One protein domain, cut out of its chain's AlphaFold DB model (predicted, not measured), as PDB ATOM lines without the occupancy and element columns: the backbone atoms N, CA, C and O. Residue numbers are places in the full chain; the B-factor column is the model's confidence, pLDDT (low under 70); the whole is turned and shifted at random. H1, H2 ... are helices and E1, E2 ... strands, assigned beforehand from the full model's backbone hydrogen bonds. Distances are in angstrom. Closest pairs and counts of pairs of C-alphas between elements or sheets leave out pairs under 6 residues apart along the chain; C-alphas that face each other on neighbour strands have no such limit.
ATOM      1  N   ILE A  19     -90.640  86.444  15.354       94.19
ATOM      2  CA  ILE A  19     -89.670  85.977  14.363       94.19
ATOM      3  C   ILE A  19     -88.921  87.200  13.847       94.19
ATOM      4  O   ILE A  19     -89.539  88.169  13.409       94.19
ATOM      5  N   PHE A  20     -87.599  87.136  13.883       94.62
ATOM      6  CA  PHE A  20     -86.716  88.192  13.415       94.62
ATOM      7  C   PHE A  20     -85.679  87.616  12.461       94.62
ATOM      8  O   PHE A  20     -85.291  86.452  12.572       94.62
ATOM      9  N   ALA A  21     -85.208  88.451  11.543       93.31
ATOM     10  CA  ALA A  21     -84.069  88.154  10.694       93.31
ATOM     11  C   ALA A  21     -82.949  89.144  11.009       93.31
ATOM     12  O   ALA A  21     -83.193  90.342  11.146       93.31
ATOM     13  N   THR A  22     -81.723  88.645  11.105       94.12
ATOM     14  CA  THR A  22     -80.521  89.473  11.227       94.12
ATOM     15  C   THR A  22     -79.563  89.134  10.101       94.12
ATOM     16  O   THR A  22     -79.388  87.963   9.771       94.12
ATOM     17  N   ALA A  23     -78.927  90.146   9.514       92.88
ATOM     18  CA  ALA A  23     -77.928  89.936   8.473       92.88
ATOM     19  C   ALA A  23     -76.751  89.103   9.008       92.88
ATOM     20  O   ALA A  23     -76.306  89.295  10.145       92.88
ATOM     21  N   ARG A  24     -76.241  88.184   8.183       92.00
ATOM     22  CA  ARG A  24     -75.119  87.306   8.540       92.00
ATOM     23  C   ARG A  24     -73.798  88.064   8.556       92.00
ATOM     24  O   ARG A  24     -72.952  87.769   9.397       92.00
ATOM     25  N   ASN A  25     -73.607  89.037   7.662       88.81
ATOM     26  CA  ASN A  25     -72.409  89.885   7.626       88.81
ATOM     27  C   ASN A  25     -71.099  89.068   7.623       88.81
ATOM     28  O   ASN A  25     -70.169  89.364   8.372       88.81
ATOM     29  N   LYS A  26     -71.037  88.006   6.800       87.12
ATOM     30  CA  LYS A  26     -69.898  87.064   6.691       87.12
ATOM     31  C   LYS A  26     -69.548  86.293   7.978       87.12
ATOM     32  O   LYS A  26     -68.489  85.672   8.048       87.12
ATOM     33  N   LYS A  27     -70.410  86.315   8.995       92.69
ATOM     34  CA  LYS A  27     -70.212  85.588  10.254       92.69
ATOM     35  C   LYS A  27     -70.584  84.113  10.096       92.69
ATOM     36  O   LYS A  27     -71.566  83.783   9.429       92.69
ATOM     37  N   SER A  28     -69.821  83.215  10.720       93.75
ATOM     38  CA  SER A  28     -70.237  81.815  10.848       93.75
ATOM     39  C   SER A  28     -71.401  81.702  11.836       93.75
ATOM     40  O   SER A  28     -71.532  82.520  12.749       93.75
ATOM     41  N   PHE A  29     -72.242  80.680  11.678       94.38
ATOM     42  CA  PHE A  29     -73.348  80.458  12.610       94.38
ATOM     43  C   PHE A  29     -72.865  80.206  14.039       94.38
ATOM     44  O   PHE A  29     -73.448  80.728  14.981       94.38
ATOM     45  N   GLU A  30     -71.762  79.474  14.203       95.62
ATOM     46  CA  GLU A  30     -71.159  79.208  15.510       95.62
ATOM     47  C   GLU A  30     -70.708  80.495  16.211       95.62
ATOM     48  O   GLU A  30     -71.036  80.713  17.379       95.62
ATOM     49  N   LEU A  31     -70.002  81.377  15.494       96.19
ATOM     50  CA  LEU A  31     -69.553  82.646  16.057       96.19
ATOM     51  C   LEU A  31     -70.749  83.528  16.430       96.19
ATOM     52  O   LEU A  31     -70.793  84.064  17.534       96.19
ATOM     53  N   PHE A  32     -71.741  83.625  15.540       96.06
ATOM     54  CA  PHE A  32     -72.984  84.341  15.814       96.06
ATOM     55  C   PHE A  32     -73.686  83.798  17.064       96.06
ATOM     56  O   PHE A  32     -74.005  84.560  17.972       96.06
ATOM     57  N   LEU A  33     -73.881  82.484  17.149       97.19
ATOM     58  CA  LEU A  33     -74.548  81.836  18.272       97.19
ATOM     59  C   LEU A  33     -73.812  82.090  19.595       97.19
ATOM     60  O   LEU A  33     -74.453  82.378  20.605       97.19
ATOM     61  N   ASN A  34     -72.480  82.013  19.600       97.88
ATOM     62  CA  ASN A  34     -71.678  82.286  20.791       97.88
ATOM     63  C   ASN A  34     -71.829  83.736  21.265       97.88
ATOM     64  O   ASN A  34     -72.023  83.964  22.458       97.88
ATOM     65  N   GLU A  35     -71.823  84.710  20.354       97.25
ATOM     66  CA  GLU A  35     -72.083  86.111  20.702       97.25
ATOM     67  C   GLU A  35     -73.489  86.310  21.275       97.25
ATOM     68  O   GLU A  35     -73.642  86.976  22.299       97.25
ATOM     69  N   GLN A  36     -74.511  85.701  20.660       97.69
ATOM     70  CA  GLN A  36     -75.887  85.797  21.153       97.69
ATOM     71  C   GLN A  36     -76.025  85.192  22.553       97.69
ATOM     72  O   GLN A  36     -76.649  85.798  23.419       97.69
ATOM     73  N   LYS A  37     -75.391  84.045  22.827       98.12
ATOM     74  CA  LYS A  37     -75.369  83.446  24.172       98.12
ATOM     75  C   LYS A  37     -74.788  84.401  25.210       98.12
ATOM     76  O   LYS A  37     -75.392  84.586  26.263       98.12
ATOM     77  N   GLN A  38     -73.639  85.013  24.916       98.12
ATOM     78  CA  GLN A  38     -73.003  85.954  25.839       98.12
ATOM     79  C   GLN A  38     -73.857  87.206  26.046       98.12
ATOM     80  O   GLN A  38     -74.014  87.648  27.182       98.12
ATOM     81  N   ALA A  39     -74.456  87.739  24.978       97.88
ATOM     82  CA  ALA A  39     -75.356  88.883  25.064       97.88
ATOM     83  C   ALA A  39     -76.572  88.585  25.955       97.88
ATOM     84  O   ALA A  39     -76.871  89.370  26.851       97.88
ATOM     85  N   LEU A  40     -77.216  87.427  25.774       98.25
ATOM     86  CA  LEU A  40     -78.367  87.007  26.580       98.25
ATOM     87  C   LEU A  40     -77.995  86.801  28.055       98.25
ATOM     88  O   LEU A  40     -78.707  87.277  28.934       98.25
ATOM     89  N   ILE A  41     -76.860  86.154  28.342       98.00
ATOM     90  CA  ILE A  41     -76.375  85.957  29.719       98.00
ATOM     91  C   ILE A  41     -76.055  87.303  30.381       98.00
ATOM     92  O   ILE A  41     -76.387  87.515  31.550       98.00
ATOM     93  N   GLN A  42     -75.423  88.221  29.646       98.19
ATOM     94  CA  GLN A  42     -75.103  89.552  30.151       98.19
ATOM     95  C   GLN A  42     -76.374  90.362  30.426       98.19
ATOM     96  O   GLN A  42     -76.479  90.974  31.487       98.19
ATOM     97  N   GLU A  43     -77.347  90.340  29.513       98.19
ATOM     98  CA  GLU A  43     -78.655  90.970  29.711       98.19
ATOM     99  C   GLU A  43     -79.356  90.389  30.943       98.19
ATOM    100  O   GLU A  43     -79.773  91.140  31.824       98.19
ATOM    101  N   TYR A  44     -79.411  89.057  31.054       98.12
ATOM    102  CA  TYR A  44     -79.976  88.360  32.210       98.12
ATOM    103  C   TYR A  44     -79.345  88.867  33.506       98.12
ATOM    104  O   TYR A  44     -80.053  89.243  34.435       98.12
ATOM    105  N   LYS A  45     -78.012  88.928  33.570       97.69
ATOM    106  CA  LYS A  45     -77.292  89.391  34.760       97.69
ATOM    107  C   LYS A  45     -77.616  90.839  35.120       97.69
ATOM    108  O   LYS A  45     -77.723  91.151  36.303       97.69
ATOM    109  N   VAL A  46     -77.751  91.709  34.122       98.06
ATOM    110  CA  VAL A  46     -78.101  93.121  34.329       98.06
ATOM    111  C   VAL A  46     -79.523  93.260  34.871       98.06
ATOM    112  O   VAL A  46     -79.737  94.055  35.782       98.06
ATOM    113  N   VAL A  47     -80.476  92.487  34.347       96.94
ATOM    114  CA  VAL A  47     -81.897  92.601  34.715       96.94
ATOM    115  C   VAL A  47     -82.218  91.877  36.025       96.94
ATOM    116  O   VAL A  47     -82.847  92.451  36.908       96.94
ATOM    117  N   GLU A  48     -81.756  90.638  36.183       96.75
ATOM    118  CA  GLU A  48     -82.093  89.770  37.321       96.75
ATOM    119  C   GLU A  48     -81.068  89.846  38.467       96.75
ATOM    120  O   GLU A  48     -81.259  89.235  39.521       96.75
ATOM    121  N   GLY A  49     -79.940  90.541  38.270       97.44
ATOM    122  CA  GLY A  49     -78.881  90.702  39.275       97.44
ATOM    123  C   GLY A  49     -78.080  89.428  39.585       97.44
ATOM    124  O   GLY A  49     -77.285  89.409  40.525       97.44
ATOM    125  N   LYS A  50     -78.278  88.352  38.817       95.94
ATOM    126  CA  LYS A  50     -77.643  87.037  39.008       95.94
ATOM    127  C   LYS A  50     -77.385  86.348  37.672       95.94
ATOM    128  O   LYS A  50     -77.991  86.694  36.663       95.94
ATOM    129  N   ASN A  51     -76.515  85.342  37.668       96.44
ATOM    130  CA  ASN A  51     -76.316  84.515  36.478       96.44
ATOM    131  C   ASN A  51     -77.527  83.590  36.248       96.44
ATOM    132  O   ASN A  51     -78.101  83.102  37.230       96.44
ATOM    133  N   PRO A  52     -77.885  83.300  34.985       96.31
ATOM    134  CA  PRO A  52     -78.876  82.278  34.686       96.31
ATOM    135  C   PRO A  52     -78.390  80.895  35.137       96.31
ATOM    136  O   PRO A  52     -77.192  80.602  35.145       96.31
ATOM    137  N   THR A  53     -79.332  80.029  35.500       96.38
ATOM    138  CA  THR A  53     -79.076  78.641  35.906       96.38
ATOM    139  C   THR A  53     -79.840  77.677  35.007       96.38
ATOM    140  O   THR A  53     -80.780  78.069  34.319       96.38
ATOM    141  N   ASN A  54     -79.438  76.400  35.005       95.88
ATOM    142  CA  ASN A  54     -80.076  75.352  34.197       95.88
ATOM    143  C   ASN A  54     -80.146  75.716  32.704       95.88
ATOM    144  O   ASN A  54     -81.172  75.516  32.050       95.88
ATOM    145  N   LEU A  55     -79.057  76.295  32.190       97.38
ATOM    146  CA  LEU A  55     -78.893  76.601  30.775       97.38
ATOM    147  C   LEU A  55     -78.994  75.309  29.968       97.38
ATOM    148  O   LEU A  55     -78.253  74.359  30.223       97.38
ATOM    149  N   LEU A  56     -79.915  75.276  29.008       97.81
ATOM    150  CA  LEU A  56     -80.115  74.120  28.144       97.81
ATOM    151  C   LEU A  56     -80.006  74.534  26.682       97.81
ATOM    152  O   LEU A  56     -80.701  75.444  26.221       97.81
ATOM    153  N   GLU A  57     -79.173  73.800  25.957       97.75
ATOM    154  CA  GLU A  57     -79.042  73.892  24.512       97.75
ATOM    155  C   GLU A  57     -79.567  72.610  23.881       97.75
ATOM    156  O   GLU A  57     -79.236  71.505  24.310       97.75
ATOM    157  N   SER A  58     -80.393  72.750  22.852       97.12
ATOM    158  CA  SER A  58     -80.892  71.610  22.088       97.12
ATOM    159  C   SER A  58     -80.913  71.941  20.607       97.12
ATOM    160  O   SER A  58     -81.211  73.068  20.211       97.12
ATOM    161  N   LYS A  59     -80.583  70.949  19.783       95.44
ATOM    162  CA  LYS A  59     -80.725  71.059  18.333       95.44
ATOM    163  C   LYS A  59     -82.201  70.994  17.967       95.44
ATOM    164  O   LYS A  59     -82.947  70.195  18.533       95.44
ATOM    165  N   VAL A  60     -82.606  71.812  17.006       92.38
ATOM    166  CA  VAL A  60     -83.942  71.768  16.413       92.38
ATOM    167  C   VAL A  60     -83.826  71.733  14.900       92.38
ATOM    168  O   VAL A  60     -82.912  72.320  14.325       92.38
ATOM    169  N   ILE A  61     -84.753  71.037  14.253       88.56
ATOM    170  CA  ILE A  61     -84.857  71.011  12.797       88.56
ATOM    171  C   ILE A  61     -86.066  71.859  12.422       88.56
ATOM    172  O   ILE A  61     -87.165  71.620  12.918       88.56
ATOM    173  N   MET A  62     -85.857  72.854  11.564       88.81
ATOM    174  CA  MET A  62     -86.912  73.709  11.028       88.81
ATOM    175  C   MET A  62     -86.885  73.611   9.508       88.81
ATOM    176  O   MET A  62     -85.930  74.045   8.865       88.81
ATOM    177  N   GLY A  63     -87.906  72.984   8.921       86.44
ATOM    178  CA  GLY A  63     -87.884  72.617   7.507       86.44
ATOM    179  C   GLY A  63     -86.674  71.731   7.183       86.44
ATOM    180  O   GLY A  63     -86.551  70.626   7.701       86.44
ATOM    181  N   ASN A  64     -85.770  72.229   6.338       86.62
ATOM    182  CA  ASN A  64     -84.508  71.577   5.969       86.62
ATOM    183  C   ASN A  64     -83.266  72.216   6.623       86.62
ATOM    184  O   ASN A  64     -82.149  71.944   6.183       86.62
ATOM    185  N   LYS A  65     -83.438  73.092   7.622       89.44
ATOM    186  CA  LYS A  65     -82.341  73.798   8.300       89.44
ATOM    187  C   LYS A  65     -82.191  73.328   9.740       89.44
ATOM    188  O   LYS A  65     -83.173  73.054  10.430       89.44
ATOM    189  N   GLU A  66     -80.944  73.267  10.191       89.56
ATOM    190  CA  GLU A  66     -80.604  73.033  11.591       89.56
ATOM    191  C   GLU A  66     -80.580  74.368  12.349       89.56
ATOM    192  O   GLU A  66     -80.091  75.387  11.859       89.56
ATOM    193  N   GLY A  67     -81.124  74.352  13.560       94.25
ATOM    194  CA  GLY A  67     -81.088  75.463  14.491       94.25
ATOM    195  C   GLY A  67     -80.714  75.020  15.899       94.25
ATOM    196  O   GLY A  67     -80.666  73.830  16.219       94.25
ATOM    197  N   VAL A  68     -80.476  76.001  16.763       97.88
ATOM    198  CA  VAL A  68     -80.165  75.801  18.178       97.88
ATOM    199  C   VAL A  68     -81.197  76.529  19.025       97.88
ATOM    200  O   VAL A  68     -81.351  77.746  18.939       97.88
ATOM    201  N   LYS A  69     -81.891  75.766  19.867       97.81
ATOM    202  CA  LYS A  69     -82.810  76.256  20.889       97.81
ATOM    203  C   LYS A  69     -82.058  76.450  22.201       97.81
ATOM    204  O   LYS A  69     -81.491  75.500  22.740       97.81
ATOM    205  N   LEU A  70     -82.122  77.667  22.722       98.31
ATOM    206  CA  LEU A  70     -81.558  78.092  23.994       98.31
ATOM    207  C   LEU A  70     -82.683  78.326  25.002       98.31
ATOM    208  O   LEU A  70     -83.527  79.205  24.817       98.31
ATOM    209  N   THR A  71     -82.682  77.545  26.078       97.31
ATOM    210  CA  THR A  71     -83.647  77.660  27.180       97.31
ATOM    211  C   THR A  71     -82.930  78.167  28.428       97.31
ATOM    212  O   THR A  71     -81.818  77.725  28.719       97.31
ATOM    213  N   ASN A  72     -83.559  79.096  29.154       96.62
ATOM    214  CA  ASN A  72     -83.026  79.775  30.348       96.62
ATOM    215  C   ASN A  72     -81.823  80.710  30.116       96.62
ATOM    216  O   ASN A  72     -81.280  81.237  31.080       96.62
ATOM    217  N   TYR A  73     -81.429  80.968  28.863       98.00
ATOM    218  CA  TYR A  73     -80.398  81.969  28.547       98.00
ATOM    219  C   TYR A  73     -80.925  83.400  28.696       98.00
ATOM    220  O   TYR A  73     -80.209  84.264  29.188       98.00
ATOM    221  N   ALA A  74     -82.172  83.643  28.281       96.88
ATOM    222  CA  ALA A  74     -82.831  84.936  28.395       96.88
ATOM    223  C   ALA A  74     -83.768  84.948  29.610       96.88
ATOM    224  O   ALA A  74     -84.511  83.992  29.836       96.88
ATOM    225  N   TRP A  75     -83.776  86.041  30.374       95.50
ATOM    226  CA  TRP A  75     -84.648  86.179  31.550       95.50
ATOM    227  C   TRP A  75     -86.133  86.192  31.160       95.50
ATOM    228  O   TRP A  75     -86.998  85.715  31.895       95.50
ATOM    229  N   TRP A  76     -86.421  86.675  29.951       94.00
ATOM    230  CA  TRP A  76     -87.765  86.818  29.416       94.00
ATOM    231  C   TRP A  76     -88.289  85.580  28.674       94.00
ATOM    232  O   TRP A  76     -89.492  85.530  28.408       94.00
ATOM    233  N   GLY A  77     -87.460  84.588  28.315       95.06
ATOM    234  CA  GLY A  77     -87.952  83.474  27.497       95.06
ATOM    235  C   GLY A  77     -86.927  82.524  26.881       95.06
ATOM    236  O   GLY A  77     -85.762  82.448  27.261       95.06
ATOM    237  N   THR A  78     -87.423  81.772  25.900       96.94
ATOM    238  CA  THR A  78     -86.681  80.817  25.074       96.94
ATOM    239  C   THR A  78     -86.418  81.412  23.695       96.94
ATOM    240  O   THR A  78     -87.289  82.068  23.115       96.94
ATOM    241  N   VAL A  79     -85.231  81.144  23.149       97.81
ATOM    242  CA  VAL A  79     -84.811  81.642  21.832       97.81
ATOM    243  C   VAL A  79     -84.354  80.488  20.958       97.81
ATOM    244  O   VAL A  79     -83.672  79.583  21.434       97.81
ATOM    245  N   ILE A  80     -84.720  80.507  19.681       97.50
ATOM    246  CA  ILE A  80     -84.249  79.547  18.682       97.50
ATOM    247  C   ILE A  80     -83.526  80.320  17.587       97.50
ATOM    248  O   ILE A  80     -84.108  81.207  16.968       97.50
ATOM    249  N   PHE A  81     -82.276  79.957  17.330       97.12
ATOM    250  CA  PHE A  81     -81.477  80.503  16.240       97.12
ATOM    251  C   PHE A  81     -81.404  79.494  15.103       97.12
ATOM    252  O   PHE A  81     -81.136  78.322  15.353       97.12
ATOM    253  N   VAL A  82     -81.613  79.931  13.865       95.31
ATOM    254  CA  VAL A  82     -81.550  79.068  12.676       95.31
ATOM    255  C   VAL A  82     -80.605  79.676  11.651       95.31
ATOM    256  O   VAL A  82     -80.697  80.868  11.341       95.31
ATOM    257  N   ASP A  83     -79.719  78.845  11.102       92.50
ATOM    258  CA  ASP A  83     -78.917  79.211   9.940       92.50
ATOM    259  C   ASP A  83     -79.785  79.105   8.677       92.50
ATOM    260  O   ASP A  83     -80.093  78.012   8.194       92.50
ATOM    261  N   HIS A  84     -80.180  80.253   8.120       88.12
ATOM    262  CA  HIS A  84     -80.808  80.283   6.807       88.12
ATOM    263  C   HIS A  84     -79.724  80.323   5.727       88.12
ATOM    264  O   HIS A  84     -79.483  81.361   5.124       88.12
ATOM    265  N   SER A  85     -79.083  79.188   5.448       78.06
ATOM    266  CA  SER A  85     -77.897  79.137   4.574       78.06
ATOM    267  C   SER A  85     -78.113  79.675   3.153       78.06
ATOM    268  O   SER A  85     -77.155  80.071   2.499       78.06
ATOM    269  N   ASP A  86     -79.359  79.692   2.672       82.19
ATOM    270  CA  ASP A  86     -79.691  80.102   1.298       82.19
ATOM    271  C   ASP A  86     -79.841  81.632   1.142       82.19
ATOM    272  O   ASP A  86     -79.993  82.135   0.029       82.19
ATOM    273  N   VAL A  87     -79.791  82.386   2.247       83.94
ATOM    274  CA  VAL A  87     -79.788  83.858   2.260       83.94
ATOM    275  C   VAL A  87     -78.727  84.363   3.246       83.94
ATOM    276  O   VAL A  87     -78.321  83.656   4.166       83.94
ATOM    277  N   ASP A  88     -78.247  85.598   3.089       89.00
ATOM    278  CA  ASP A  88     -77.228  86.167   3.991       89.00
ATOM    279  C   ASP A  88     -77.842  86.622   5.333       89.00
ATOM    280  O   ASP A  88     -77.693  87.770   5.750       89.00
ATOM    281  N   ALA A  89     -78.578  85.735   6.011       92.44
ATOM    282  CA  ALA A  89     -79.239  86.024   7.277       92.44
ATOM    283  C   ALA A  89     -79.269  84.826   8.238       92.44
ATOM    284  O   ALA A  89     -79.224  83.661   7.838       92.44
ATOM    285  N   PHE A  90     -79.411  85.146   9.520       94.69
ATOM    286  CA  PHE A  90     -79.842  84.230  10.567       94.69
ATOM    287  C   PHE A  90     -81.276  84.559  10.962       94.69
ATOM    288  O   PHE A  90     -81.662  85.731  10.997       94.69
ATOM    289  N   LEU A  91     -82.053  83.533  11.295       95.00
ATOM    290  CA  LEU A  91     -83.384  83.715  11.860       95.00
ATOM    291  C   LEU A  91     -83.366  83.508  13.367       95.00
ATOM    292  O   LEU A  91     -82.653  82.645  13.881       95.00
ATOM    293  N   VAL A  92     -84.181  84.298  14.054       96.62
ATOM    294  CA  VAL A  92     -84.330  84.280  15.505       96.62
ATOM    295  C   VAL A  92     -85.808  84.148  15.833       96.62
ATOM    296  O   VAL A  92     -86.597  85.040  15.523       96.62
ATOM    297  N   PHE A  93     -86.186  83.046  16.468       96.38
ATOM    298  CA  PHE A  93     -87.537  82.821  16.965       96.38
ATOM    299  C   PHE A  93     -87.553  83.018  18.477       96.38
ATOM    300  O   PHE A  93     -86.692  82.500  19.189       96.38
ATOM    301  N   VAL A  94     -88.538  83.760  18.965       96.75
ATOM    302  CA  VAL A  94     -88.645  84.201  20.355       96.75
ATOM    303  C   VAL A  94     -89.955  83.703  20.948       96.75
ATOM    304  O   VAL A  94     -91.033  84.003  20.434       96.75
ATOM    305  N   ILE A  95     -89.847  82.967  22.056       95.69
ATOM    306  CA  ILE A  95     -90.972  82.418  22.814       95.69
ATOM    307  C   ILE A  95     -90.868  82.936  24.256       95.69
ATOM    308  O   ILE A  95     -90.015  82.459  25.009       95.69
ATOM    309  N   PRO A  96     -91.685  83.924  24.658       94.62
ATOM    310  CA  PRO A  96     -91.670  84.458  26.015       94.62
ATOM    311  C   PRO A  96     -92.085  83.431  27.072       94.62
ATOM    312  O   PRO A  96     -92.852  82.505  26.808       94.62
ATOM    313  N   ASN A  97     -91.622  83.636  28.300       92.44
ATOM    314  CA  ASN A  97     -92.027  82.834  29.448       92.44
ATOM    315  C   ASN A  97     -93.523  83.011  29.761       92.44
ATOM    316  O   ASN A  97     -94.080  84.108  29.678       92.44
ATOM    317  N   GLY A  98     -94.167  81.926  30.196       91.19
ATOM    318  CA  GLY A  98     -95.562  81.951  30.646       91.19
ATOM    319  C   GLY A  98     -96.607  81.922  29.529       91.19
ATOM    320  O   GLY A  98     -97.767  82.245  29.799       91.19
ATOM    321  N   VAL A  99     -96.219  81.542  28.305       92.62
ATOM    322  CA  VAL A  99     -97.168  81.123  27.262       92.62
ATOM    323  C   VAL A  99     -98.023  79.949  27.760       92.62
ATOM    324  O   VAL A  99     -97.565  79.102  28.525       92.62
ATOM    325  N   SER A 100     -99.293  79.915  27.361       93.19
ATOM    326  CA  SER A 100    -100.192  78.790  27.670       93.19
ATOM    327  C   SER A 100     -99.780  77.518  26.922       93.19
ATOM    328  O   SER A 100     -99.217  77.601  25.832       93.19
ATOM    329  N   LYS A 101    -100.112  76.337  27.465       90.88
ATOM    330  CA  LYS A 101     -99.813  75.044  26.820       90.88
ATOM    331  C   LYS A 101    -100.487  74.910  25.457       90.88
ATOM    332  O   LYS A 101     -99.904  74.366  24.523       90.88
ATOM    333  N   GLU A 102    -101.703  75.430  25.327       93.06
ATOM    334  CA  GLU A 102    -102.417  75.482  24.053       93.06
ATOM    335  C   GLU A 102    -101.625  76.303  23.028       93.06
ATOM    336  O   GLU A 102    -101.460  75.884  21.881       93.06
ATOM    337  N   PHE A 103    -101.073  77.443  23.450       93.75
ATOM    338  CA  PHE A 103    -100.272  78.298  22.582       93.75
ATOM    339  C   PHE A 103     -98.888  77.713  22.273       93.75
ATOM    340  O   PHE A 103     -98.415  77.860  21.150       93.75
ATOM    341  N   GLU A 104     -98.261  76.986  23.202       92.00
ATOM    342  CA  GLU A 104     -97.063  76.183  22.906       92.00
ATOM    343  C   GLU A 104     -97.338  75.161  21.795       92.00
ATOM    344  O   GLU A 104     -96.513  74.989  20.897       92.00
ATOM    345  N   GLY A 105     -98.519  74.532  21.807       92.88
ATOM    346  CA  GLY A 105     -98.984  73.666  20.723       92.88
ATOM    347  C   GLY A 105     -99.023  74.391  19.376       92.88
ATOM    348  O   GLY A 105     -98.459  73.899  18.400       92.88
ATOM    349  N   VAL A 106     -99.606  75.594  19.339       94.25
ATOM    350  CA  VAL A 106     -99.644  76.442  18.134       94.25
ATOM    351  C   VAL A 106     -98.238  76.814  17.663       94.25
ATOM    352  O   VAL A 106     -97.947  76.698  16.474       94.25
ATOM    353  N   ILE A 107     -97.344  77.215  18.571       93.56
ATOM    354  CA  ILE A 107     -95.948  77.528  18.237       93.56
ATOM    355  C   ILE A 107     -95.268  76.303  17.623       93.56
ATOM    356  O   ILE A 107     -94.641  76.423  16.576       93.56
ATOM    357  N   ASN A 108     -95.425  75.120  18.216       91.19
ATOM    358  CA  ASN A 108     -94.851  73.890  17.670       91.19
ATOM    359  C   ASN A 108     -95.397  73.583  16.269       91.19
ATOM    360  O   ASN A 108     -94.626  73.216  15.382       91.19
ATOM    361  N   THR A 109     -96.696  73.785  16.030       92.88
ATOM    362  CA  THR A 109     -97.279  73.670  14.686       92.88
ATOM    363  C   THR A 109     -96.645  74.662  13.713       92.88
ATOM    364  O   THR A 109     -96.274  74.262  12.611       92.88
ATOM    365  N   ILE A 110     -96.459  75.925  14.117       91.69
ATOM    366  CA  ILE A 110     -95.790  76.941  13.294       91.69
ATOM    367  C   ILE A 110     -94.370  76.486  12.952       91.69
ATOM    368  O   ILE A 110     -94.043  76.396  11.770       91.69
ATOM    369  N   LEU A 111     -93.552  76.142  13.952       90.62
ATOM    370  CA  LEU A 111     -92.156  75.732  13.765       90.62
ATOM    371  C   LEU A 111     -92.032  74.514  12.832       90.62
ATOM    372  O   LEU A 111     -91.172  74.508  11.955       90.62
ATOM    373  N   ASN A 112     -92.932  73.534  12.963       89.75
ATOM    374  CA  ASN A 112     -92.968  72.337  12.113       89.75
ATOM    375  C   ASN A 112     -93.491  72.607  10.692       89.75
ATOM    376  O   ASN A 112     -93.279  71.795   9.793       89.75
ATOM    377  N   SER A 113     -94.186  73.725  10.481       90.81
ATOM    378  CA  SER A 113     -94.723  74.121   9.174       90.81
ATOM    379  C   SER A 113     -93.772  74.997   8.356       90.81
ATOM    380  O   SER A 113     -94.018  75.203   7.165       90.81
ATOM    381  N   VAL A 114     -92.694  75.512   8.967       89.25
ATOM    382  CA  VAL A 114     -91.738  76.395   8.291       89.25
ATOM    383  C   VAL A 114     -91.089  75.674   7.113       89.25
ATOM    384  O   VAL A 114     -90.515  74.593   7.251       89.25
TER     385      VAL A 114
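What this domain is: This is residues 19 to 114 of the 120 residues of an uncharacterized protein of candidate division WWE3 bacterium (UniProt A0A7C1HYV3). A strongly twisted sheet of five strands has the long helix H1 packed along one face, while the shorter H2 stands off beyond the sheet from H1 and only grazes it. The printed part has 96 residues, with two named helices and five named strands in the order E1 H1 E2 E3 E4 E5 H2. The sheet is antiparallel, ordered E1 E5 E4 E3 E2, and the class is mixed. The whole is compact, with a radius of gyration of the C-alphas of 13.7 A, and flat, spanning 39 by 36 by 19 A.

Where its parts are: E1, residues 19 to 23, begins with C-alpha 19 at (-89.670, 85.977, 14.363). H1, residues 29 to 48, is 27.8 A long. E2 is residues 56 to 62; E3, residues 65 to 74, is 23.0 A long and bends by 73 degrees at residue 71. E4, residues 77 to 84, is 22.1 A long, and E5, residues 89 to 96, 22.5 A. H2, residues 101 to 113, is 18.4 A long, ending with C-alpha 113 at (-94.723, 74.121, 9.174).

How they stand to each other: Edge strand E1 is antiparallel to E5, with N 20 and O 92 2.8 A apart. E2, E3, E4 and E5 form a meander, each the antiparallel neighbour of the one before, with N 60 and O 67 at 2.9 A, N 68 and O 81 at 2.8 A, and N 80 and O 93 at 2.8 A. H1 on one face makes two layers, helix over sheet, at a height over the sheet of 6.6 A; it runs along the strands, at 17 degrees to E4 on the local plane. The closest C-alphas of H1 and E3 are Leu 40 and Ala 74, 5.2 A apart. H2 only grazes the sheet with residues 104 to 113; its closest C-alphas with E2 are Leu 111 and Met 62, 6.3 A apart. H1 and H2 are apart. In both helices every O i to N i+4 pair is within hydrogen-bond range.

The domain as a whole: The two C-alphas farthest apart, those of Gly 49 and Asp 86, are 39.4 A apart. The printed part has no cut; no link is long. Mean pLDDT of the printed part is 94.1, and no printed residue is under 70.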